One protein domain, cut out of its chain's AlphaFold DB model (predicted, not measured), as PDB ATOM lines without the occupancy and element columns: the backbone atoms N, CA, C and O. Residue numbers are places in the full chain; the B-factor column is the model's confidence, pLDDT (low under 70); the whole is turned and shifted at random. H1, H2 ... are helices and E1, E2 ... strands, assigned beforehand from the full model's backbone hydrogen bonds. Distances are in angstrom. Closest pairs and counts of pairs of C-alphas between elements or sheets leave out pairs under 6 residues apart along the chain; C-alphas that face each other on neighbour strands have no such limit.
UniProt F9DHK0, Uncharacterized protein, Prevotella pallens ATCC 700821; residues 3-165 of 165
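What this domain is: This is residues 3 to 165 of the 165 residues of an uncharacterized protein of Prevotella pallens ATCC 700821 (UniProt F9DHK0). A strongly twisted sheet of four strands, with helix H1 over one face, stands beside a looser body of two-stranded pairs, E1 with E11, E9 with E10 and E8 with E12, with helix H3 near E11; the hairpin E6 and E7 lies by E11, and the long loop of residues 44 to 69 reaches away from the sheet and makes much of the length. The printed part has 163 residues, with three named helices and twelve named strands in the order E1 E2 E3 H1 E4 E5 E6 E7 E8 H2 E9 E10 H3 E11 E12. The large sheet runs E2 E3 E5 E4, antiparallel throughout; the class is mixed, helices and strands, with under half of the residues, 72, in named elements. The whole is compact, with a radius of gyration of the C-alphas of 17.7 A, yet elongated, spanning 58 by 34 by 29 A.

Where its parts are: E1, residues 3 to 6, begins at C-alpha 3 (-140.664, -92.902, -105.050). E2 is residues 14 to 17, E3 residues 20 to 24, and H1 residues 25 to 34, 14.5 A long. E4, residues 38 to 43, is 15.6 A long, and E5, residues 70 to 75, is 16.9 A. E6 is residues 102 to 104, E7 107 to 109, E8 117 to 119, H2 121 to 124, E9 129 to 132 and E10 138 to 140. H3, residues 142 to 150, is 12.1 A long, and E11, residues 156 to 160, 13.3 A. E12, residues 162 to 164, ends at C-alpha 164 (-150.498, -83.951, -106.071).

How they stand to each other: In the large sheet the neighbours E2 and E3 have N 15 and O 22 within hydrogen-bond range at 2.9 A, the neighbours E3 and E5 have N 73 and O 21 at 2.8 A, and the neighbours E5 and E4 have N 41 and O 72 at 2.8 A. H1 is on this sheet, two layers, at a height of 7.8 A, along the strands at 4 degrees to E5 on the local plane. E3, H1 and E4 form a split strand-helix-strand unit, E5 between its strands, with a right-handed crossover. E1 and E11 are antiparallel, N 5 to O 157 at 2.8 A; the closest C-alphas of E1 and E10 are those of Arg 3 and Leu 139, 4.7 A apart. E9 and E10 form a hairpin, N 139 to O 130 at 2.8 A. E8 and E12 are parallel, N 163 to O 117 at 2.9 A. E6 and E7 form a hairpin, N 109 to O 102 at 2.8 A. Every O i to N i+4 pair of H3 is within range, 5 of 6 in H1, and H2 is too short for one.

The domain as a whole: The C-alphas of Arg 55 and Asn 122 are the farthest apart, 59.0 A. The printed part has no cut; the links E4 to E5 and E5 to E6 are long. The mean pLDDT of the printed part is 81.5, and 30 residues are under 70, among them residues 46 to 66.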
ATOM      1  N   ARG A   3    -141.870 -92.605-105.813       75.25
ATOM      2  CA  ARG A   3    -140.664 -92.902-105.050       75.25
ATOM      3  C   ARG A   3    -139.599 -93.422-105.999       75.25
ATOM      4  O   ARG A   3    -139.849 -94.355-106.762       75.25
ATOM      5  N   LEU A   4    -138.399 -92.863-105.892       66.62
ATOM      6  CA  LEU A   4    -137.217 -93.370-106.577       66.62
ATOM      7  C   LEU A   4    -136.672 -94.591-105.817       66.62
ATOM      8  O   LEU A   4    -136.387 -94.511-104.624       66.62
ATOM      9  N   VAL A   5    -136.534 -95.729-106.501       67.75
ATOM     10  CA  VAL A   5    -136.055 -96.994-105.924       67.75
ATOM     11  C   VAL A   5    -134.924 -97.580-106.767       67.75
ATOM     12  O   VAL A   5    -135.005 -97.626-107.995       67.75
ATOM     13  N   GLN A   6    -133.864 -98.059-106.110       71.50
ATOM     14  CA  GLN A   6    -132.758 -98.749-106.780       71.50
ATOM     15  C   GLN A   6    -133.045-100.240-106.963       71.50
ATOM     16  O   GLN A   6    -133.707-100.858-106.127       71.50
ATOM     17  N   ARG A   7    -132.487-100.857-108.010       54.88
ATOM     18  CA  ARG A   7    -132.647-102.300-108.263       54.88
ATOM     19  C   ARG A   7    -131.362-103.106-108.031       54.88
ATOM     20  O   ARG A   7    -130.261-102.672-108.335       54.88
ATOM     21  N   GLY A   8    -131.512-104.341-107.551       54.09
ATOM     22  CA  GLY A   8    -130.477-105.386-107.584       54.09
ATOM     23  C   GLY A   8    -129.128-105.076-106.905       54.09
ATOM     24  O   GLY A   8    -128.917-104.043-106.288       54.09
ATOM     25  N   ASN A   9    -128.184-106.015-107.047       57.53
ATOM     26  CA  ASN A   9    -126.861-105.978-106.396       57.53
ATOM     27  C   ASN A   9    -125.736-105.490-107.330       57.53
ATOM     28  O   ASN A   9    -124.566-105.807-107.118       57.53
ATOM     29  N   LYS A  10    -126.079-104.804-108.426       64.94
ATOM     30  CA  LYS A  10    -125.105-104.241-109.373       64.94
ATOM     31  C   LYS A  10    -124.995-102.742-109.136       64.94
ATOM     32  O   LYS A  10    -126.005-102.071-108.960       64.94
ATOM     33  N   ILE A  11    -123.774-102.219-109.185       71.12
ATOM     34  CA  ILE A  11    -123.544-100.775-109.123       71.12
ATOM     35  C   ILE A  11    -123.878-100.188-110.497       71.12
ATOM     36  O   ILE A  11    -123.132-100.368-111.460       71.12
ATOM     37  N   GLY A  12    -125.053 -99.565-110.590       79.75
ATOM     38  CA  GLY A  12    -125.457 -98.717-111.709       79.75
ATOM     39  C   GLY A  12    -125.142 -97.255-111.415       79.75
ATOM     40  O   GLY A  12    -124.192 -96.954-110.694       79.75
ATOM     41  N   ASP A  13    -125.939 -96.344-111.963       89.00
ATOM     42  CA  ASP A  13    -125.866 -94.923-111.599       89.00
ATOM     43  C   ASP A  13    -126.469 -94.701-110.212       89.00
ATOM     44  O   ASP A  13    -125.912 -93.965-109.400       89.00
ATOM     45  N   PHE A  14    -127.516 -95.465-109.902       88.81
ATOM     46  CA  PHE A  14    -128.063 -95.644-108.564       88.81
ATOM     47  C   PHE A  14    -127.646 -97.003-107.976       88.81
ATOM     48  O   PHE A  14    -127.459 -97.988-108.700       88.81
ATOM     49  N   VAL A  15    -127.491 -97.070-106.652       84.00
ATOM     50  CA  VAL A  15    -127.019 -98.265-105.931       84.00
ATOM     51  C   VAL A  15    -127.986 -98.629-104.817       84.00
ATOM     52  O   VAL A  15    -128.254 -97.803-103.953       84.00
ATOM     53  N   PHE A  16    -128.481 -99.868-104.811       78.12
ATOM     54  CA  PHE A  16    -129.351-100.350-103.740       78.12
ATOM     55  C   PHE A  16    -128.603-100.443-102.407       78.12
ATOM     56  O   PHE A  16    -127.625-101.182-102.291       78.12
ATOM     57  N   CYS A  17    -129.078 -99.704-101.401       75.56
ATOM     58  CA  CYS A  17    -128.487 -99.657-100.062       75.56
ATOM     59  C   CYS A  17    -129.570 -99.619 -98.970       75.56
ATOM     60  O   CYS A  17    -129.656 -98.688 -98.166       75.56
ATOM     61  N   GLY A  18    -130.436-100.636 -98.948       74.88
ATOM     62  CA  GLY A  18    -131.497-100.745 -97.946       74.88
ATOM     63  C   GLY A  18    -132.428 -99.528 -97.961       74.88
ATOM     64  O   GLY A  18    -133.096 -99.275 -98.959       74.88
ATOM     65  N   ALA A  19    -132.476 -98.785 -96.852       73.00
ATOM     66  CA  ALA A  19    -133.321 -97.597 -96.703       73.00
ATOM     67  C   ALA A  19    -132.667 -96.286 -97.188       73.00
ATOM     68  O   ALA A  19    -133.302 -95.237 -97.130       73.00
ATOM     69  N   ILE A  20    -131.408 -96.317 -97.637       82.88
ATOM     70  CA  ILE A  20    -130.647 -95.115 -97.995       82.88
ATOM     71  C   ILE A  20    -130.641 -94.937 -99.513       82.88
ATOM     72  O   ILE A  20    -130.306 -95.857-100.265       82.88
ATOM     73  N   ASN A  21    -130.946 -93.724 -99.976       89.56
ATOM     74  CA  ASN A  21    -130.800 -93.390-101.386       89.56
ATOM     75  C   ASN A  21    -129.325 -93.112-101.700       89.56
ATOM     76  O   ASN A  21    -128.744 -92.177-101.162       89.56
ATOM     77  N   VAL A  22    -128.712 -93.933-102.549       90.94
ATOM     78  CA  VAL A  22    -127.309 -93.858-102.947       90.94
ATOM     79  C   VAL A  22    -127.208 -93.838-104.467       90.94
ATOM     80  O   VAL A  22    -127.897 -94.587-105.167       90.94
ATOM     81  N   CYS A  23    -126.324 -92.989-104.974       92.56
ATOM     82  CA  CYS A  23    -125.936 -92.937-106.378       92.56
ATOM     83  C   CYS A  23    -124.437 -92.646-106.505       92.56
ATOM     84  O   CYS A  23    -123.758 -92.392-105.508       92.56
ATOM     85  N   LYS A  24    -123.904 -92.713-107.725       93.19
ATOM     86  CA  LYS A  24    -122.558 -92.199-108.009       93.19
ATOM     87  C   LYS A  24    -122.504 -90.700-107.730       93.19
ATOM     88  O   LYS A  24    -123.452 -89.988-108.053       93.19
ATOM     89  N   THR A  25    -121.371 -90.208-107.244       94.75
ATOM     90  CA  THR A  25    -121.197 -88.773-106.961       94.75
ATOM     91  C   THR A  25    -121.485 -87.898-108.186       94.75
ATOM     92  O   THR A  25    -122.200 -86.914-108.072       94.75
ATOM     93  N   SER A  26    -121.064 -88.299-109.392       95.00
ATOM     94  CA  SER A  26    -121.363 -87.545-110.624       95.00
ATOM     95  C   SER A  26    -122.860 -87.430-110.938       95.00
ATOM     96  O   SER A  26    -123.295 -86.447-111.526       95.00
ATOM     97  N   VAL A  27    -123.652 -88.436-110.556       96.00
ATOM     98  CA  VAL A  27    -125.114 -88.424-110.708       96.00
ATOM     99  C   VAL A  27    -125.727 -87.490-109.671       96.00
ATOM    100  O   VAL A  27    -126.624 -86.721-110.004       96.00
ATOM    101  N   PHE A  28    -125.222 -87.521-108.433       96.69
ATOM    102  CA  PHE A  28    -125.661 -86.612-107.379       96.69
ATOM    103  C   PHE A  28    -125.418 -85.145-107.745       96.69
ATOM    104  O   PHE A  28    -126.342 -84.351-107.604       96.69
ATOM    105  N   GLU A  29    -124.234 -84.790-108.247       96.88
ATOM    106  CA  GLU A  29    -123.935 -83.407-108.649       96.88
ATOM    107  C   GLU A  29    -124.917 -82.913-109.718       96.88
ATOM    108  O   GLU A  29    -125.533 -81.859-109.566       96.88
ATOM    109  N   LEU A  30    -125.181 -83.737-110.736       97.06
ATOM    110  CA  LEU A  30    -126.136 -83.401-111.790       97.06
ATOM    111  C   LEU A  30    -127.579 -83.271-111.261       97.06
ATOM    112  O   LEU A  30    -128.323 -82.377-111.672       97.06
ATOM    113  N   LEU A  31    -127.990 -84.128-110.320       96.38
ATOM    114  CA  LEU A  31    -129.275 -83.980-109.630       96.38
ATOM    115  C   LEU A  31    -129.316 -82.683-108.814       96.38
ATOM    116  O   LEU A  31    -130.311 -81.967-108.856       96.38
ATOM    117  N   LYS A  32    -128.243 -82.354-108.094       96.19
ATOM    118  CA  LYS A  32    -128.156 -81.187-107.210       96.19
ATOM    119  C   LYS A  32    -128.203 -79.861-107.972       96.19
ATOM    120  O   LYS A  32    -128.782 -78.896-107.468       96.19
ATOM    121  N   GLU A  33    -127.647 -79.819-109.181       96.38
ATOM    122  CA  GLU A  33    -127.758 -78.678-110.098       96.38
ATOM    123  C   GLU A  33    -129.217 -78.384-110.490       96.38
ATOM    124  O   GLU A  33    -129.598 -77.223-110.654       96.38
ATOM    125  N   ASN A  34    -130.049 -79.427-110.590       96.19
ATOM    126  CA  ASN A  34    -131.435 -79.338-111.058       96.19
ATOM    127  C   ASN A  34    -132.474 -79.296-109.921       96.19
ATOM    128  O   ASN A  34    -133.553 -78.723-110.101       96.19
ATOM    129  N   PHE A  35    -132.127 -79.855-108.758       95.56
ATOM    130  CA  PHE A  35    -132.985 -80.047-107.585       95.56
ATOM    131  C   PHE A  35    -132.242 -79.609-106.311       95.56
ATOM    132  O   PHE A  35    -131.498 -80.362-105.670       95.56
ATOM    133  N   LYS A  36    -132.401 -78.329-105.958       92.75
ATOM    134  CA  LYS A  36    -131.569 -77.627-104.964       92.75
ATOM    135  C   LYS A  36    -131.795 -78.085-103.524       92.75
ATOM    136  O   LYS A  36    -130.940 -77.850-102.671       92.75
ATOM    137  N   GLU A  37    -132.911 -78.725-103.238       93.44
ATOM    138  CA  GLU A  37    -133.317 -79.236-101.931       93.44
ATOM    139  C   GLU A  37    -132.555 -80.497-101.504       93.44
ATOM    140  O   GLU A  37    -132.499 -80.809-100.312       93.44
ATOM    141  N   LEU A  38    -131.922 -81.193-102.455       95.25
ATOM    142  CA  LEU A  38    -131.145 -82.389-102.165       95.25
ATOM    143  C   LEU A  38    -129.909 -82.062-101.328       95.25
ATOM    144  O   LEU A  38    -129.197 -81.089-101.567       95.25
ATOM    145  N   LYS A  39    -129.606 -82.908-100.356       95.75
ATOM    146  CA  LYS A  39    -128.347 -82.912 -99.614       95.75
ATOM    147  C   LYS A  39    -127.634 -84.226 -99.875       95.75
ATOM    148  O   LYS A  39    -128.290 -85.246-100.060       95.75
ATOM    149  N   GLY A  40    -126.308 -84.170 -99.895       95.44
ATOM    150  CA  GLY A  40    -125.439 -85.307-100.162       95.44
ATOM    151  C   GLY A  40    -124.455 -85.518 -99.023       95.44
ATOM    152  O   GLY A  40    -124.003 -84.556 -98.402       95.44
ATOM    153  N   ILE A  41    -124.140 -86.779 -98.748       94.81
ATOM    154  CA  ILE A  41    -123.055 -87.199 -97.867       94.81
ATOM    155  C   ILE A  41    -122.234 -88.230 -98.630       94.81
ATOM    156  O   ILE A  41    -122.761 -89.267 -99.047       94.81
ATOM    157  N   ASP A  42    -120.946 -87.953 -98.791       93.38
ATOM    158  CA  ASP A  42    -120.033 -88.888 -99.436       93.38
ATOM    159  C   ASP A  42    -119.875 -90.149 -98.594       93.38
ATOM    160  O   ASP A  42    -119.631 -90.111 -97.383       93.38
ATOM    161  N   LEU A  43    -120.007 -91.289 -99.258       86.88
ATOM    162  CA  LEU A  43    -119.876 -92.587 -98.630       86.88
ATOM    163  C   LEU A  43    -118.450 -93.093 -98.773       86.88
ATOM    164  O   LEU A  43    -117.878 -93.137 -99.860       86.88
ATOM    165  N   ARG A  44    -117.906 -93.564 -97.654       79.62
ATOM    166  CA  ARG A  44    -116.668 -94.338 -97.621       79.62
ATOM    167  C   ARG A  44    -117.020 -95.780 -97.326       79.62
ATOM    168  O   ARG A  44    -117.651 -96.068 -96.310       79.62
ATOM    169  N   TYR A  45    -116.606 -96.689 -98.197       72.94
ATOM    170  CA  TYR A  45    -116.757 -98.113 -97.952       72.94
ATOM    171  C   TYR A  45    -115.403 -98.693 -97.543       72.94
ATOM    172  O   TYR A  45    -114.382 -98.507 -98.201       72.94
ATOM    173  N   ASN A  46    -115.395 -99.400 -96.420       68.50
ATOM    174  CA  ASN A  46    -114.206-100.091 -95.949       68.50
ATOM    175  C   ASN A  46    -114.220-101.512 -96.498       68.50
ATOM    176  O   ASN A  46    -115.203-102.235 -96.328       68.50
ATOM    177  N   LYS A  47    -113.113-101.926 -97.117       65.62
ATOM    178  CA  LYS A  47    -112.934-103.316 -97.537       65.62
ATOM    179  C   LYS A  47    -113.012-104.223 -96.316       65.62
ATOM    180  O   LYS A  47    -112.323-104.002 -95.317       65.62
ATOM    181  N   THR A  48    -113.842-105.257 -96.377       66.19
ATOM    182  CA  THR A  48    -113.915-106.236 -95.287       66.19
ATOM    183  C   THR A  48    -112.636-107.074 -95.248       66.19
ATOM    184  O   THR A  48    -112.007-107.289 -96.279       66.19
ATOM    185  N   GLN A  49    -112.257-107.650 -94.098       61.91
ATOM    186  CA  GLN A  49    -111.069-108.524 -94.018       61.91
ATOM    187  C   GLN A  49    -111.127-109.756 -94.951       61.91
ATOM    188  O   GLN A  49    -110.095-110.378 -95.208       61.91
ATOM    189  N   LYS A  50    -112.316-110.127 -95.452       62.25
ATOM    190  CA  LYS A  50    -112.516-111.244 -96.392       62.25
ATOM    191  C   LYS A  50    -112.038-110.919 -97.811       62.25
ATOM    192  O   LYS A  50    -111.614-111.828 -98.517       62.25
ATOM    193  N   GLU A  51    -112.066-109.652 -98.213       62.09
ATOM    194  CA  GLU A  51    -111.644-109.192 -99.543       62.09
ATOM    195  C   GLU A  51    -110.131-109.306 -99.798       62.09
ATOM    196  O   GLU A  51    -109.762-109.924-100.796       62.09
ATOM    197  N   PRO A  52    -109.232-108.808 -98.922       61.06
ATOM    198  CA  PRO A  52    -107.788-108.937 -99.118       61.06
ATOM    199  C   PRO A  52    -107.283-110.371 -98.898       61.06
ATOM    200  O   PRO A  52    -106.232-110.736 -99.415       61.06
ATOM    201  N   LYS A  53    -108.029-111.209 -98.162       64.81
ATOM    202  CA  LYS A  53    -107.703-112.630 -97.930       64.81
ATOM    203  C   LYS A  53    -108.213-113.559 -99.040       64.81
ATOM    204  O   LYS A  53    -107.909-114.754 -99.030       64.81
ATOM    205  N   ALA A  54    -109.002-113.056 -99.989       66.25
ATOM    206  CA  ALA A  54    -109.547-113.878-101.058       66.25
ATOM    207  C   ALA A  54    -108.443-114.277-102.052       66.25
ATOM    208  O   ALA A  54    -107.957-113.451-102.819       66.25
ATOM    209  N   ARG A  55    -108.110-115.576-102.115       61.47
ATOM    210  CA  ARG A  55    -107.143-116.140-103.087       61.47
ATOM    211  C   ARG A  55    -107.458-115.806-104.551       61.47
ATOM    212  O   ARG A  55    -106.577-115.890-105.396       61.47
ATOM    213  N   ASN A  56    -108.713-115.479-104.872       65.62
ATOM    214  CA  ASN A  56    -109.123-115.098-106.218       65.62
ATOM    215  C   ASN A  56    -110.173-113.978-106.178       65.62
ATOM    216  O   ASN A  56    -111.375-114.242-106.123       65.62
ATOM    217  N   ILE A  57    -109.712-112.729-106.267       60.91
ATOM    218  CA  ILE A  57    -110.556-111.525-106.353       60.91
ATOM    219  C   ILE A  57    -111.589-111.605-107.491       60.91
ATOM    220  O   ILE A  57    -112.698-111.100-107.345       60.91
ATOM    221  N   LYS A  58    -111.303-112.317-108.595       59.16
ATOM    222  CA  LYS A  58    -112.258-112.474-109.712       59.16
ATOM    223  C   LYS A  58    -113.514-113.271-109.324       59.16
ATOM    224  O   LYS A  58    -114.510-113.196-110.039       59.16
ATOM    225  N   ARG A  59    -113.492-114.023-108.210       55.78
ATOM    226  CA  ARG A  59    -114.657-114.758-107.675       55.78
ATOM    227  C   ARG A  59    -115.567-113.910-106.784       55.78
ATOM    228  O   ARG A  59    -116.698-114.323-106.537       55.78
ATOM    229  N   LEU A  60    -115.125-112.730-106.350       61.12
ATOM    230  CA  LEU A  60    -115.956-111.770-105.623       61.12
ATOM    231  C   LEU A  60    -116.859-111.036-106.628       61.12
ATOM    232  O   LEU A  60    -116.638-109.880-106.966       61.12
ATOM    233  N   LYS A  61    -117.860-111.747-107.168       50.66
ATOM    234  CA  LYS A  61    -118.734-111.268-108.259       50.66
ATOM    235  C   LYS A  61    -119.524-109.994-107.926       50.66
ATOM    236  O   LYS A  61    -119.998-109.339-108.845       50.66
ATOM    237  N   TRP A  62    -119.676-109.676-106.643       53.84
ATOM    238  CA  TRP A  62    -120.597-108.653-106.141       53.84
ATOM    239  C   TRP A  62    -119.904-107.405-105.587       53.84
ATOM    240  O   TRP A  62    -120.585-106.491-105.142       53.84
ATOM    241  N   LEU A  63    -118.569-107.366-105.597       56.09
ATOM    242  CA  LEU A  63    -117.806-106.226-105.097       56.09
ATOM    243  C   LEU A  63    -117.320-105.351-106.260       56.09
ATOM    244  O   LEU A  63    -116.798-105.897-107.241       56.09
ATOM    245  N   PRO A  64    -117.463-104.014-106.168       59.41
ATOM    246  CA  PRO A  64    -116.807-103.111-107.100       59.41
ATOM    247  C   PRO A  64    -115.304-103.393-107.117       59.41
ATOM    248  O   PRO A  64    -114.649-103.482-106.079       59.41
ATOM    249  N   LYS A  65    -114.770-103.600-108.322       62.00
ATOM    250  CA  LYS A  65    -113.342-103.876-108.541       62.00
ATOM    251  C   LYS A  65    -112.504-102.601-108.537       62.00
ATOM    252  O   LYS A  65    -111.300-102.670-108.318       62.00
ATOM    253  N   GLU A  66    -113.160-101.474-108.771       64.69
ATOM    254  CA  GLU A  66    -112.598-100.130-108.778       64.69
ATOM    255  C   GLU A  66    -113.221 -99.317-107.655       64.69
ATOM    256  O   GLU A  66    -114.296 -99.660-107.155       64.69
ATOM    257  N   GLU A  67    -112.535 -98.246-107.266       73.38
ATOM    258  CA  GLU A  67    -113.106 -97.295-106.333       73.38
ATOM    259  C   GLU A  67    -114.128 -96.408-107.018       73.38
ATOM    260  O   GLU A  67    -113.815 -95.685-107.958       73.38
ATOM    261  N   ILE A  68    -115.380 -96.541-106.579       81.94
ATOM    262  CA  ILE A  68    -116.514 -95.816-107.140       81.94
ATOM    263  C   ILE A  68    -116.956 -94.808-106.080       81.94
ATOM    264  O   ILE A  68    -117.477 -95.234-105.047       81.94
ATOM    265  N   PRO A  69    -116.763 -93.497-106.311       90.12
ATOM    266  CA  PRO A  69    -117.311 -92.457-105.452       90.12
ATOM    267  C   PRO A  69    -118.836 -92.556-105.422       90.12
ATOM    268  O   PRO A  69    -119.502 -92.497-106.464       90.12
ATOM    269  N   LEU A  70    -119.383 -92.756-104.225       90.62
ATOM    270  CA  LEU A  70    -120.814 -92.864-103.985       90.62
ATOM    271  C   LEU A  70    -121.247 -91.772-103.019       90.62
ATOM    272  O   LEU A  70    -120.568 -91.500-102.031       90.62
ATOM    273  N   THR A  71    -122.426 -91.224-103.264       94.50
ATOM    274  CA  THR A  71    -123.037 -90.208-102.416       94.50
ATOM    275  C   THR A  71    -124.409 -90.707-101.980       94.50
ATOM    276  O   THR A  71    -125.247 -91.092-102.805       94.50
ATOM    277  N   ALA A  72    -124.629 -90.739-100.665       92.75
ATOM    278  CA  ALA A  72    -125.959 -90.891-100.098       92.75
ATOM    279  C   ALA A  72    -126.673 -89.546-100.168       92.75
ATOM    280  O   ALA A  72    -126.093 -88.530 -99.791       92.75
ATOM    281  N   PHE A  73    -127.923 -89.532-100.620       94.38
ATOM    282  CA  PHE A  73    -128.687 -88.303-100.774       94.38
ATOM    283  C   PHE A  73    -130.057 -88.364-100.107       94.38
ATOM    284  O   PHE A  73    -130.663 -89.423 -99.939       94.38
ATOM    285  N   TYR A  74    -130.536 -87.196 -99.692       92.88
ATOM    286  CA  TYR A  74    -131.802 -87.020 -98.989       92.88
ATOM    287  C   TYR A  74    -132.327 -85.591 -99.176       92.88
ATOM    288  O   TYR A  74    -131.590 -84.706 -99.603       92.88
ATOM    289  N   SER A  75    -133.589 -85.354 -98.825       92.75
ATOM    290  CA  SER A  75    -134.176 -84.013 -98.716       92.75
ATOM    291  C   SER A  75    -134.580 -83.770 -97.264       92.75
ATOM    292  O   SER A  75    -135.014 -84.694 -96.580       92.75
ATOM    293  N   LEU A  76    -134.414 -82.537 -96.778       91.31
ATOM    294  CA  LEU A  76    -134.952 -82.118 -95.472       91.31
ATOM    295  C   LEU A  76    -136.379 -81.574 -95.574       91.31
ATOM    296  O   LEU A  76    -136.990 -81.253 -94.556       91.31
ATOM    297  N   ILE A  77    -136.893 -81.436 -96.795       93.00
ATOM    298  CA  ILE A  77    -138.246 -80.961 -97.028       93.00
ATOM    299  C   ILE A  77    -139.204 -82.083 -96.640       93.00
ATOM    300  O   ILE A  77    -139.113 -83.208 -97.140       93.00
ATOM    301  N   SER A  78    -140.099 -81.777 -95.709       90.94
ATOM    302  CA  SER A  78    -141.101 -82.718 -95.229       90.94
ATOM    303  C   SER A  78    -142.429 -82.017 -95.024       90.94
ATOM    304  O   SER A  78    -142.480 -80.855 -94.618       90.94
ATOM    305  N   PHE A  79    -143.495 -82.746 -95.320       88.94
ATOM    306  CA  PHE A  79    -144.852 -82.237 -95.325       88.94
ATOM    307  C   PHE A  79    -145.780 -83.182 -94.584       88.94
ATOM    308  O   PHE A  79    -145.580 -84.397 -94.598       88.94
ATOM    309  N   ASP A  80    -146.808 -82.624 -93.956       83.31
ATOM    310  CA  ASP A  80    -147.900 -83.421 -93.418       83.31
ATOM    311  C   ASP A  80    -148.768 -83.954 -94.573       83.31
ATOM    312  O   ASP A  80    -149.058 -83.250 -95.543       83.31
ATOM    313  N   SER A  81    -149.168 -85.220 -94.477       75.50
ATOM    314  CA  SER A  81    -150.141 -85.837 -95.382       75.50
ATOM    315  C   SER A  81    -151.507 -85.169 -95.229       75.50
ATOM    316  O   SER A  81    -151.908 -84.841 -94.111       75.50
ATOM    317  N   LEU A  82    -152.277 -85.072 -96.318       78.81
ATOM    318  CA  LEU A  82    -153.689 -84.688 -96.225       78.81
ATOM    319  C   LEU A  82    -154.491 -85.672 -95.342       78.81
ATOM    320  O   LEU A  82    -154.174 -86.865 -95.343       78.81
ATOM    321  N   PRO A  83    -155.537 -85.211 -94.621       73.25
ATOM    322  CA  PRO A  83    -156.314 -86.043 -93.689       73.25
ATOM    323  C   PRO A  83    -156.988 -87.260 -94.329       73.25
ATOM    324  O   PRO A  83    -157.288 -88.230 -93.648       73.25
ATOM    325  N   GLN A  84    -157.230 -87.195 -95.637       72.00
ATOM    326  CA  GLN A  84    -157.845 -88.258 -96.431       72.00
ATOM    327  C   GLN A  84    -156.909 -89.439 -96.735       72.00
ATOM    328  O   GLN A  84    -157.357 -90.432 -97.297       72.00
ATOM    329  N   ASN A  85    -155.621 -89.340 -96.394       71.38
ATOM    330  CA  ASN A  85    -154.670 -90.424 -96.603       71.38
ATOM    331  C   ASN A  85    -154.847 -91.510 -95.535       71.38
ATOM    332  O   ASN A  85    -154.799 -91.215 -94.339       71.38
ATOM    333  N   ALA A  86    -154.972 -92.767 -95.960       66.44
ATOM    334  CA  ALA A  86    -154.891 -93.920 -95.069       66.44
ATOM    335  C   ALA A  86    -153.432 -94.102 -94.617       66.44
ATOM    336  O   ALA A  86    -152.617 -94.719 -95.296       66.44
ATOM    337  N   VAL A  87    -153.077 -93.478 -93.492       74.38
ATOM    338  CA  VAL A  87    -151.731 -93.533 -92.917       74.38
ATOM    339  C   VAL A  87    -151.796 -94.203 -91.554       74.38
ATOM    340  O   VAL A  87    -152.363 -93.651 -90.611       74.38
ATOM    341  N   GLU A  88    -151.159 -95.363 -91.433       77.56
ATOM    342  CA  GLU A  88    -150.988 -96.033 -90.150       77.56
ATOM    343  C   GLU A  88    -149.779 -95.450 -89.416       77.56
ATOM    344  O   GLU A  88    -148.737 -95.154 -90.010       77.56
ATOM    345  N   ARG A  89    -149.916 -95.259 -88.102       83.44
ATOM    346  CA  ARG A  89    -148.832 -94.781 -87.241       83.44
ATOM    347  C   ARG A  89    -148.554 -95.801 -86.157       83.44
ATOM    348  O   ARG A  89    -149.487 -96.290 -85.527       83.44
ATOM    349  N   ASP A  90    -147.280 -96.102 -85.940       82.56
ATOM    350  CA  ASP A  90    -146.876 -96.943 -84.816       82.56
ATOM    351  C   ASP A  90    -146.914 -96.175 -83.479       82.56
ATOM    352  O   ASP A  90    -147.191 -94.973 -83.424       82.56
ATOM    353  N   GLU A  91    -146.594 -96.867 -82.384       86.31
ATOM    354  CA  GLU A  91    -146.544 -96.300 -81.026       86.31
ATOM    355  C   GLU A  91    -145.563 -95.121 -80.882       86.31
ATOM    356  O   GLU A  91    -145.663 -94.332 -79.945       86.31
ATOM    357  N   ARG A  92    -144.605 -94.988 -81.807       83.75
ATOM    358  CA  ARG A  92    -143.611 -93.907 -81.847       83.75
ATOM    359  C   ARG A  92    -144.022 -92.778 -82.794       83.75
ATOM    360  O   ARG A  92    -143.278 -91.810 -82.944       83.75
ATOM    361  N   GLY A  93    -145.194 -92.880 -83.420       81.00
ATOM    362  CA  GLY A  93    -145.708 -91.916 -84.386       81.00
ATOM    363  C   GLY A  93    -145.051 -92.003 -85.766       81.00
ATOM    364  O   GLY A  93    -145.218 -91.069 -86.558       81.00
ATOM    365  N   ILE A  94    -144.311 -93.082 -86.056       82.56
ATOM    366  CA  ILE A  94    -143.725 -93.338 -87.375       82.56
ATOM    367  C   ILE A  94    -144.842 -93.733 -88.327       82.56
ATOM    368  O   ILE A  94    -145.647 -94.616 -88.037       82.56
ATOM    369  N   VAL A  95    -144.863 -93.068 -89.475       82.50
ATOM    370  CA  VAL A  95    -145.795 -93.344 -90.556       82.50
ATOM    371  C   VAL A  95    -145.348 -94.592 -91.307       82.50
ATOM    372  O   VAL A  95    -144.328 -94.579 -92.005       82.50
ATOM    373  N   ASN A  96    -146.166 -95.635 -91.209       75.88
ATOM    374  CA  ASN A  96    -146.072 -96.824 -92.036       75.88
ATOM    375  C   ASN A  96    -147.083 -96.708 -93.175       75.88
ATOM    376  O   ASN A  96    -148.256 -96.404 -92.966       75.88
ATOM    377  N   LEU A  97    -146.596 -96.911 -94.395       75.19
ATOM    378  CA  LEU A  97    -147.443 -96.951 -95.573       75.19
ATOM    379  C   LEU A  97    -147.660 -98.410 -95.954       75.19
ATOM    380  O   LEU A  97    -146.720 -99.087 -96.379       75.19
ATOM    381  N   SER A  98    -148.889 -98.868 -95.778       69.50
ATOM    382  CA  SER A  98    -149.348-100.204 -96.148       69.50
ATOM    383  C   SER A  98    -149.847-100.174 -97.599       69.50
ATOM    384  O   SER A  98    -150.330 -99.144 -98.063       69.50
ATOM    385  N   GLU A  99    -149.678-101.275 -98.339       73.06
ATOM    386  CA  GLU A  99    -150.289-101.470 -99.675       73.06
ATOM    387  C   GLU A  99    -149.895-100.431-100.753       73.06
ATOM    388  O   GLU A  99    -150.580-100.243-101.764       73.06
ATOM    389  N   ILE A 100    -148.740 -99.784-100.566       77.62
ATOM    390  CA  ILE A 100    -148.088 -98.936-101.572       77.62
ATOM    391  C   ILE A 100    -147.439 -99.762-102.686       77.62
ATOM    392  O   ILE A 100    -147.160-100.950-102.532       77.62
ATOM    393  N   ALA A 101    -147.120 -99.099-103.800       82.56
ATOM    394  CA  ALA A 101    -146.364 -99.717-104.876       82.56
ATOM    395  C   ALA A 101    -144.983-100.165-104.371       82.56
ATOM    396  O   ALA A 101    -144.281 -99.426-103.675       82.56
ATOM    397  N   GLU A 102    -144.568-101.369-104.754       83.25
ATOM    398  CA  GLU A 102    -143.315-101.971-104.300       83.25
ATOM    399  C   GLU A 102    -142.621-102.771-105.407       83.25
ATOM    400  O   GLU A 102    -143.164-103.009-106.485       83.25
ATOM    401  N   ILE A 103    -141.384-103.200-105.144       81.38
ATOM    402  CA  ILE A 103    -140.650-104.107-106.031       81.38
ATOM    403  C   ILE A 103    -140.403-105.417-105.289       81.38
ATOM    404  O   ILE A 103    -139.604-105.452-104.355       81.38
ATOM    405  N   ARG A 104    -141.005-106.517-105.758       79.12
ATOM    406  CA  ARG A 104    -140.695-107.878-105.285       79.12
ATOM    407  C   ARG A 104    -140.130-108.707-106.426       79.12
ATOM    408  O   ARG A 104    -140.688-108.756-107.516       79.12
ATOM    409  N   GLY A 105    -138.971-109.330-106.205       74.19
ATOM    410  CA  GLY A 105    -138.323-110.172-107.220       74.19
ATOM    411  C   GLY A 105    -137.964-109.450-108.530       74.19
ATOM    412  O   GLY A 105    -137.804-110.100-109.555       74.19
ATOM    413  N   GLY A 106    -137.848-108.115-108.522       74.75
ATOM    414  CA  GLY A 106    -137.595-107.309-109.726       74.75
ATOM    415  C   GLY A 106    -138.847-106.934-110.530       74.75
ATOM    416  O   GLY A 106    -138.731-106.232-111.537       74.75
ATOM    417  N   ILE A 107    -140.028-107.346-110.072       80.69
ATOM    418  CA  ILE A 107    -141.325-106.991-110.648       80.69
ATOM    419  C   ILE A 107    -141.895-105.817-109.848       80.69
ATOM    420  O   ILE A 107    -141.836-105.831-108.619       80.69
ATOM    421  N   VAL A 108    -142.404-104.796-110.546       84.31
ATOM    422  CA  VAL A 108    -143.173-103.716-109.907       84.31
ATOM    423  C   VAL A 108    -144.554-104.264-109.589       84.31
ATOM    424  O   VAL A 108    -145.267-104.684-110.498       84.31
ATOM    425  N   ILE A 109    -144.909-104.261-108.313       84.88
ATOM    426  CA  ILE A 109    -146.263-104.531-107.847       84.88
ATOM    427  C   ILE A 109    -146.926-103.162-107.669       84.88
ATOM    428  O   ILE A 109    -146.404-102.346-106.902       84.88
ATOM    429  N   PRO A 110    -148.003-102.858-108.415       83.19
ATOM    430  CA  PRO A 110    -148.716-101.603-108.248       83.19
ATOM    431  C   PRO A 110    -149.392-101.560-106.874       83.19
ATOM    432  O   PRO A 110    -149.682-102.593-106.276       83.19
ATOM    433  N   ARG A 111    -149.649-100.346-106.393       80.31
ATOM    434  CA  ARG A 111    -150.438-100.104-105.180       80.31
ATOM    435  C   ARG A 111    -151.879-100.596-105.330       80.31
ATOM    436  O   ARG A 111    -152.402-100.646-106.446       80.31
ATOM    437  N   GLU A 112    -152.539-100.846-104.205       79.94
ATOM    438  CA  GLU A 112    -153.982-101.091-104.195       79.94
ATOM    439  C   GLU A 112    -154.784 -99.789-104.388       79.94
ATOM    440  O   GLU A 112    -154.351 -98.682-104.040       79.94
ATOM    441  N   GLN A 113    -155.962 -99.908-105.006       72.44
ATOM    442  CA  GLN A 113    -156.843 -98.774-105.269       72.44
ATOM    443  C   GLN A 113    -157.478 -98.296-103.954       72.44
ATOM    444  O   GLN A 113    -158.074 -99.088-103.235       72.44
ATOM    445  N   GLY A 114    -157.364 -96.999-103.650       69.88
ATOM    446  CA  GLY A 114    -157.838 -96.406-102.388       69.88
ATOM    447  C   GLY A 114    -156.727 -96.043-101.395       69.88
ATOM    448  O   GLY A 114    -156.946 -95.181-100.551       69.88
ATOM    449  N   ASN A 115    -155.515 -96.585-101.559       72.06
ATOM    450  CA  ASN A 115    -154.354 -96.301-100.700       72.06
ATOM    451  C   ASN A 115    -153.427 -95.236-101.303       72.06
ATOM    452  O   ASN A 115    -152.217 -95.415-101.450       72.06
ATOM    453  N   GLU A 116    -154.016 -94.122-101.727       75.50
ATOM    454  CA  GLU A 116    -153.289 -93.028-102.367       75.50
ATOM    455  C   GLU A 116    -152.731 -92.060-101.340       75.50
ATOM    456  O   GLU A 116    -153.431 -91.643-100.419       75.50
ATOM    457  N   LEU A 117    -151.476 -91.656-101.538       81.25
ATOM    458  CA  LEU A 117    -150.958 -90.468-100.891       81.25
ATOM    459  C   LEU A 117    -151.345 -89.231-101.694       81.25
ATOM    460  O   LEU A 117    -151.009 -89.095-102.869       81.25
ATOM    461  N   PHE A 118    -151.990 -88.295-101.021       82.75
ATOM    462  CA  PHE A 118    -152.337 -86.990-101.543       82.75
ATOM    463  C   PHE A 118    -151.548 -85.906-100.821       82.75
ATOM    464  O   PHE A 118    -151.561 -85.826 -99.584       82.75
ATOM    465  N   PHE A 119    -150.905 -85.046-101.606       83.75
ATOM    466  CA  PHE A 119    -150.290 -83.809-101.132       83.75
ATOM    467  C   PHE A 119    -150.922 -82.620-101.839       83.75
ATOM    468  O   PHE A 119    -151.283 -82.707-103.010       83.75
ATOM    469  N   SER A 120    -151.016 -81.496-101.131       83.38
ATOM    470  CA  SER A 120    -151.479 -80.253-101.736       83.38
ATOM    471  C   SER A 120    -150.427 -79.695-102.695       83.38
ATOM    472  O   SER A 120    -149.265 -79.517-102.325       83.38
ATOM    473  N   SER A 121    -150.858 -79.355-103.905       83.69
ATOM    474  CA  SER A 121    -150.084 -78.634-104.919       83.69
ATOM    475  C   SER A 121    -149.439 -77.367-104.365       83.69
ATOM    476  O   SER A 121    -148.238 -77.184-104.526       83.69
ATOM    477  N   ASN A 122    -150.188 -76.555-103.616       84.12
ATOM    478  CA  ASN A 122    -149.691 -75.327-102.982       84.12
ATOM    479  C   ASN A 122    -148.529 -75.563-102.004       84.12
ATOM    480  O   ASN A 122    -147.726 -74.667-101.759       84.12
ATOM    481  N   LEU A 123    -148.469 -76.755-101.410       81.06
ATOM    482  CA  LEU A 123    -147.457 -77.123-100.429       81.06
ATOM    483  C   LEU A 123    -146.177 -77.626-101.113       81.06
ATOM    484  O   LEU A 123    -145.069 -77.318-100.678       81.06
ATOM    485  N   VAL A 124    -146.339 -78.393-102.193       83.81
ATOM    486  CA  VAL A 124    -145.248 -79.104-102.872       83.81
ATOM    487  C   VAL A 124    -144.693 -78.328-104.070       83.81
ATOM    488  O   VAL A 124    -143.569 -78.588-104.472       83.81
ATOM    489  N   SER A 125    -145.407 -77.336-104.616       81.12
ATOM    490  CA  SER A 125    -145.087 -76.672-105.897       81.12
ATOM    491  C   SER A 125    -143.665 -76.119-106.033       81.12
ATOM    492  O   SER A 125    -143.188 -75.929-107.148       81.12
ATOM    493  N   SER A 126    -142.999 -75.828-104.917       87.50
ATOM    494  CA  SER A 126    -141.645 -75.266-104.887       87.50
ATOM    495  C   SER A 126    -140.538 -76.318-104.749       87.50
ATOM    496  O   SER A 126    -139.367 -75.943-104.675       87.50
ATOM    497  N   TYR A 127    -140.885 -77.606-104.665       92.12
ATOM    498  CA  TYR A 127    -139.961 -78.697-104.359       92.12
ATOM    499  C   TYR A 127    -140.245 -79.937-105.205       92.12
ATOM    500  O   TYR A 127    -141.385 -80.368-105.356       92.12
ATOM    501  N   ASP A 128    -139.182 -80.567-105.689       93.19
ATOM    502  CA  ASP A 128    -139.253 -81.780-106.493       93.19
ATOM    503  C   ASP A 128    -138.923 -83.039-105.688       93.19
ATOM    504  O   ASP A 128    -139.374 -84.122-106.049       93.19
ATOM    505  N   PHE A 129    -138.197 -82.896-104.577       94.06
ATOM    506  CA  PHE A 129    -137.911 -83.930-103.588       94.06
ATOM    507  C   PHE A 129    -138.399 -83.539-102.197       94.06
ATOM    508  O   PHE A 129    -137.976 -82.541-101.604       94.06
ATOM    509  N   PHE A 130    -139.214 -84.400-101.608       92.56
ATOM    510  CA  PHE A 130    -139.790 -84.181-100.288       92.56
ATOM    511  C   PHE A 130    -140.090 -85.515 -99.612       92.56
ATOM    512  O   PHE A 130    -139.936 -86.586-100.191       92.56
ATOM    513  N   SER A 131    -140.497 -85.461 -98.354       90.00
ATOM    514  CA  SER A 131    -140.896 -86.634 -97.584       90.00
ATOM    515  C   SER A 131    -142.228 -86.385 -96.895       90.00
ATOM    516  O   SER A 131    -142.612 -85.245 -96.619       90.00
ATOM    517  N   LEU A 132    -142.935 -87.467 -96.595       87.75
ATOM    518  CA  LEU A 132    -144.005 -87.416 -95.614       87.75
ATOM    519  C   LEU A 132    -143.371 -87.284 -94.224       87.75
ATOM    520  O   LEU A 132    -142.446 -88.022 -93.886       87.75
ATOM    521  N   LYS A 133    -143.852 -86.343 -93.414       87.81
ATOM    522  CA  LYS A 133    -143.388 -86.178 -92.037       87.81
ATOM    523  C   LYS A 133    -143.523 -87.498 -91.272       87.81
ATOM    524  O   LYS A 133    -144.524 -88.198 -91.397       87.81
ATOM    525  N   ASN A 134    -142.499 -87.827 -90.486       85.56
ATOM    526  CA  ASN A 134    -142.366 -89.101 -89.767       85.56
ATOM    527  C   ASN A 134    -142.347 -90.349 -90.669       85.56
ATOM    528  O   ASN A 134    -142.627 -91.446 -90.195       85.56
ATOM    529  N   SER A 135    -141.995 -90.205 -91.948       84.50
ATOM    530  CA  SER A 135    -141.800 -91.317 -92.877       84.50
ATOM    531  C   SER A 135    -140.341 -91.420 -93.322       84.50
ATOM    532  O   SER A 135    -139.629 -90.421 -93.411       84.50
ATOM    533  N   ALA A 136    -139.899 -92.635 -93.649       79.44
ATOM    534  CA  ALA A 136    -138.578 -92.889 -94.222       79.44
ATOM    535  C   ALA A 136    -138.541 -92.751 -95.758       79.44
ATOM    536  O   ALA A 136    -137.491 -92.945 -96.374       79.44
ATOM    537  N   PHE A 137    -139.675 -92.460 -96.405       82.50
ATOM    538  CA  PHE A 137    -139.757 -92.417 -97.862       82.50
ATOM    539  C   PHE A 137    -139.372 -91.042 -98.415       82.50
ATOM    540  O   PHE A 137    -140.023 -90.036 -98.134       82.50
ATOM    541  N   LEU A 138    -138.338 -91.026 -99.261       89.56
ATOM    542  CA  LEU A 138    -138.059 -89.904-100.151       89.56
ATOM    543  C   LEU A 138    -138.980 -90.005-101.372       89.56
ATOM    544  O   LEU A 138    -138.891 -90.960-102.146       89.56
ATOM    545  N   LEU A 139    -139.865 -89.029-101.514       91.19
ATOM    546  CA  LEU A 139    -140.807 -88.880-102.615       91.19
ATOM    547  C   LEU A 139    -140.287 -87.847-103.615       91.19
ATOM    548  O   LEU A 139    -139.490 -86.970-103.266       91.19
ATOM    549  N   CYS A 140    -140.761 -87.947-104.853       92.31
ATOM    550  CA  CYS A 140    -140.471 -86.982-105.893       92.31
ATOM    551  C   CYS A 140    -141.639 -86.711-106.853       92.31
ATOM    552  O   CYS A 140    -142.582 -87.502-106.989       92.31
ATOM    553  N   THR A 141    -141.568 -85.558-107.516       92.38
ATOM    554  CA  THR A 141    -142.483 -85.140-108.587       92.38
ATOM    555  C   THR A 141    -142.187 -85.881-109.899       92.38
ATOM    556  O   THR A 141    -141.126 -86.485-110.073       92.38
ATOM    557  N   GLU A 142    -143.112 -85.801-110.864       90.88
ATOM    558  CA  GLU A 142    -142.891 -86.343-112.217       90.88
ATOM    559  C   GLU A 142    -141.705 -85.667-112.927       90.88
ATOM    560  O   GLU A 142    -140.991 -86.318-113.681       90.88
ATOM    561  N   ARG A 143    -141.391 -84.403-112.603       93.56
ATOM    562  CA  ARG A 143    -140.228 -83.695-113.166       93.56
ATOM    563  C   ARG A 143    -138.913 -84.438-112.900       93.56
ATOM    564  O   ARG A 143    -138.033 -84.457-113.758       93.56
ATOM    565  N   VAL A 144    -138.766 -85.058-111.726       94.31
ATOM    566  CA  VAL A 144    -137.586 -85.875-111.395       94.31
ATOM    567  C   VAL A 144    -137.542 -87.143-112.238       94.31
ATOM    568  O   VAL A 144    -136.472 -87.522-112.714       94.31
ATOM    569  N   LYS A 145    -138.696 -87.791-112.433       93.50
ATOM    570  CA  LYS A 145    -138.818 -88.975-113.286       93.50
ATOM    571  C   LYS A 145    -138.389 -88.654-114.711       93.50
ATOM    572  O   LYS A 145    -137.448 -89.278-115.200       93.50
ATOM    573  N   ASP A 146    -138.979 -87.621-115.305       94.75
ATOM    574  CA  ASP A 146    -138.653 -87.168-116.657       94.75
ATOM    575  C   ASP A 146    -137.164 -86.831-116.779       94.75
ATOM    576  O   ASP A 146    -136.496 -87.223-117.736       94.75
ATOM    577  N   PHE A 147    -136.597 -86.147-115.781       95.88
ATOM    578  CA  PHE A 147    -135.172 -85.831-115.755       95.88
ATOM    579  C   PHE A 147    -134.295 -87.090-115.762       95.88
ATOM    580  O   PHE A 147    -133.333 -87.171-116.530       95.88
ATOM    581  N   CYS A 148    -134.598 -88.078-114.920       94.31
ATOM    582  CA  CYS A 148    -133.825 -89.315-114.843       94.31
ATOM    583  C   CYS A 148    -133.958 -90.178-116.106       94.31
ATOM    584  O   CYS A 148    -132.961 -90.758-116.544       94.31
ATOM    585  N   GLU A 149    -135.154 -90.246-116.694       93.25
ATOM    586  CA  GLU A 149    -135.413 -90.963-117.946       93.25
ATOM    587  C   GLU A 149    -134.677 -90.307-119.123       93.25
ATOM    588  O   GLU A 149    -133.960 -90.991-119.852       93.25
ATOM    589  N   ASN A 150    -134.728 -88.975-119.237       96.06
ATOM    590  CA  ASN A 150    -134.019 -88.223-120.280       96.06
ATOM    591  C   ASN A 150    -132.491 -88.364-120.190       96.06
ATOM    592  O   ASN A 150    -131.804 -88.401-121.210       96.06
ATOM    593  N   ASN A 151    -131.949 -88.488-118.975       95.06
ATOM    594  CA  ASN A 151    -130.524 -88.754-118.756       95.06
ATOM    595  C   ASN A 151    -130.151 -90.243-118.882       95.06
ATOM    596  O   ASN A 151    -128.978 -90.591-118.746       95.06
ATOM    597  N   ASN A 152    -131.116 -91.128-119.159       93.31
ATOM    598  CA  ASN A 152    -130.921 -92.575-119.286       93.31
ATOM    599  C   ASN A 152    -130.187 -93.200-118.086       93.31
ATOM    600  O   ASN A 152    -129.357 -94.104-118.250       93.31
ATOM    601  N   PHE A 153    -130.471 -92.716-116.871       93.19
ATOM    602  CA  PHE A 153    -129.808 -93.236-115.682       93.19
ATOM    603  C   PHE A 153    -130.130 -94.710-115.465       93.19
ATOM    604  O   PHE A 153    -131.266 -95.172-115.579       93.19
ATOM    605  N   LYS A 154    -129.102 -95.472-115.103       89.38
ATOM    606  CA  LYS A 154    -129.217 -96.909-114.884       89.38
ATOM    607  C   LYS A 154    -129.559 -97.214-113.440       89.38
ATOM    608  O   LYS A 154    -129.045 -96.603-112.503       89.38
ATOM    609  N   ASN A 155    -130.298 -98.307-113.283       86.25
ATOM    610  CA  ASN A 155    -130.593 -98.923-111.997       86.25
ATOM    611  C   ASN A 155    -131.525 -98.111-111.082       86.25
ATOM    612  O   ASN A 155    -131.445 -98.215-109.859       86.25
ATOM    613  N   VAL A 156    -132.425 -97.345-111.694       87.25
ATOM    614  CA  VAL A 156    -133.460 -96.554-111.033       87.25
ATOM    615  C   VAL A 156    -134.834 -96.957-111.551       87.25
ATOM    616  O   VAL A 156    -134.983 -97.270-112.730       87.25
ATOM    617  N   VAL A 157    -135.827 -96.981-110.665       86.19
ATOM    618  CA  VAL A 157    -137.243 -97.138-111.006       86.19
ATOM    619  C   VAL A 157    -138.079 -96.185-110.177       86.19
ATOM    620  O   VAL A 157    -137.798 -95.969-109.002       86.19
ATOM    621  N   PHE A 158    -139.120 -95.650-110.803       87.44
ATOM    622  CA  PHE A 158    -140.113 -94.804-110.165       87.44
ATOM    623  C   PHE A 158    -141.345 -95.638-109.828       87.44
ATOM    624  O   PHE A 158    -141.914 -96.299-110.695       87.44
ATOM    625  N   LEU A 159    -141.719 -95.638-108.553       86.94
ATOM    626  CA  LEU A 159    -142.939 -96.266-108.057       86.94
ATOM    627  C   LEU A 159    -143.985 -95.188-107.841       86.94
ATOM    628  O   LEU A 159    -143.711 -94.233-107.123       86.94
ATOM    629  N   GLU A 160    -145.163 -95.323-108.438       85.00
ATOM    630  CA  GLU A 160    -146.250 -94.371-108.218       85.00
ATOM    631  C   GLU A 160    -146.796 -94.502-106.794       85.00
ATOM    632  O   GLU A 160    -147.248 -95.569-106.378       85.00
ATOM    633  N   MET A 161    -146.752 -93.400-106.046       82.19
ATOM    634  CA  MET A 161    -147.139 -93.358-104.630       82.19
ATOM    635  C   MET A 161    -148.473 -92.636-104.412       82.19
ATOM    636  O   MET A 161    -149.106 -92.804-103.374       82.19
ATOM    637  N   GLY A 162    -148.898 -91.826-105.382       81.31
ATOM    638  CA  GLY A 162    -150.148 -91.079-105.328       81.31
ATOM    639  C   GLY A 162    -150.089 -89.786-106.137       81.31
ATOM    640  O   GLY A 162    -149.298 -89.657-107.081       81.31
ATOM    641  N   ASN A 163    -150.926 -88.826-105.753       81.19
ATOM    642  CA  ASN A 163    -151.254 -87.654-106.554       81.19
ATOM    643  C   ASN A 163    -150.988 -86.345-105.803       81.19
ATOM    644  O   ASN A 163    -151.201 -86.232-104.596       81.19
ATOM    645  N   ILE A 164    -150.539 -85.336-106.545       81.00
ATOM    646  CA  ILE A 164    -150.498 -83.951-106.071       81.00
ATOM    647  C   ILE A 164    -151.795 -83.300-106.554       81.00
ATOM    648  O   ILE A 164    -152.071 -83.344-107.753       81.00
ATOM    649  N   VAL A 165    -152.588 -82.763-105.625       80.75
ATOM    650  CA  VAL A 165    -153.947 -82.239-105.866       80.75
ATOM    651  C   VAL A 165    -154.089 -80.763-105.531       80.75
ATOM    652  O   VAL A 165    -153.354 -80.251-104.652       80.75
TER     653      VAL A 165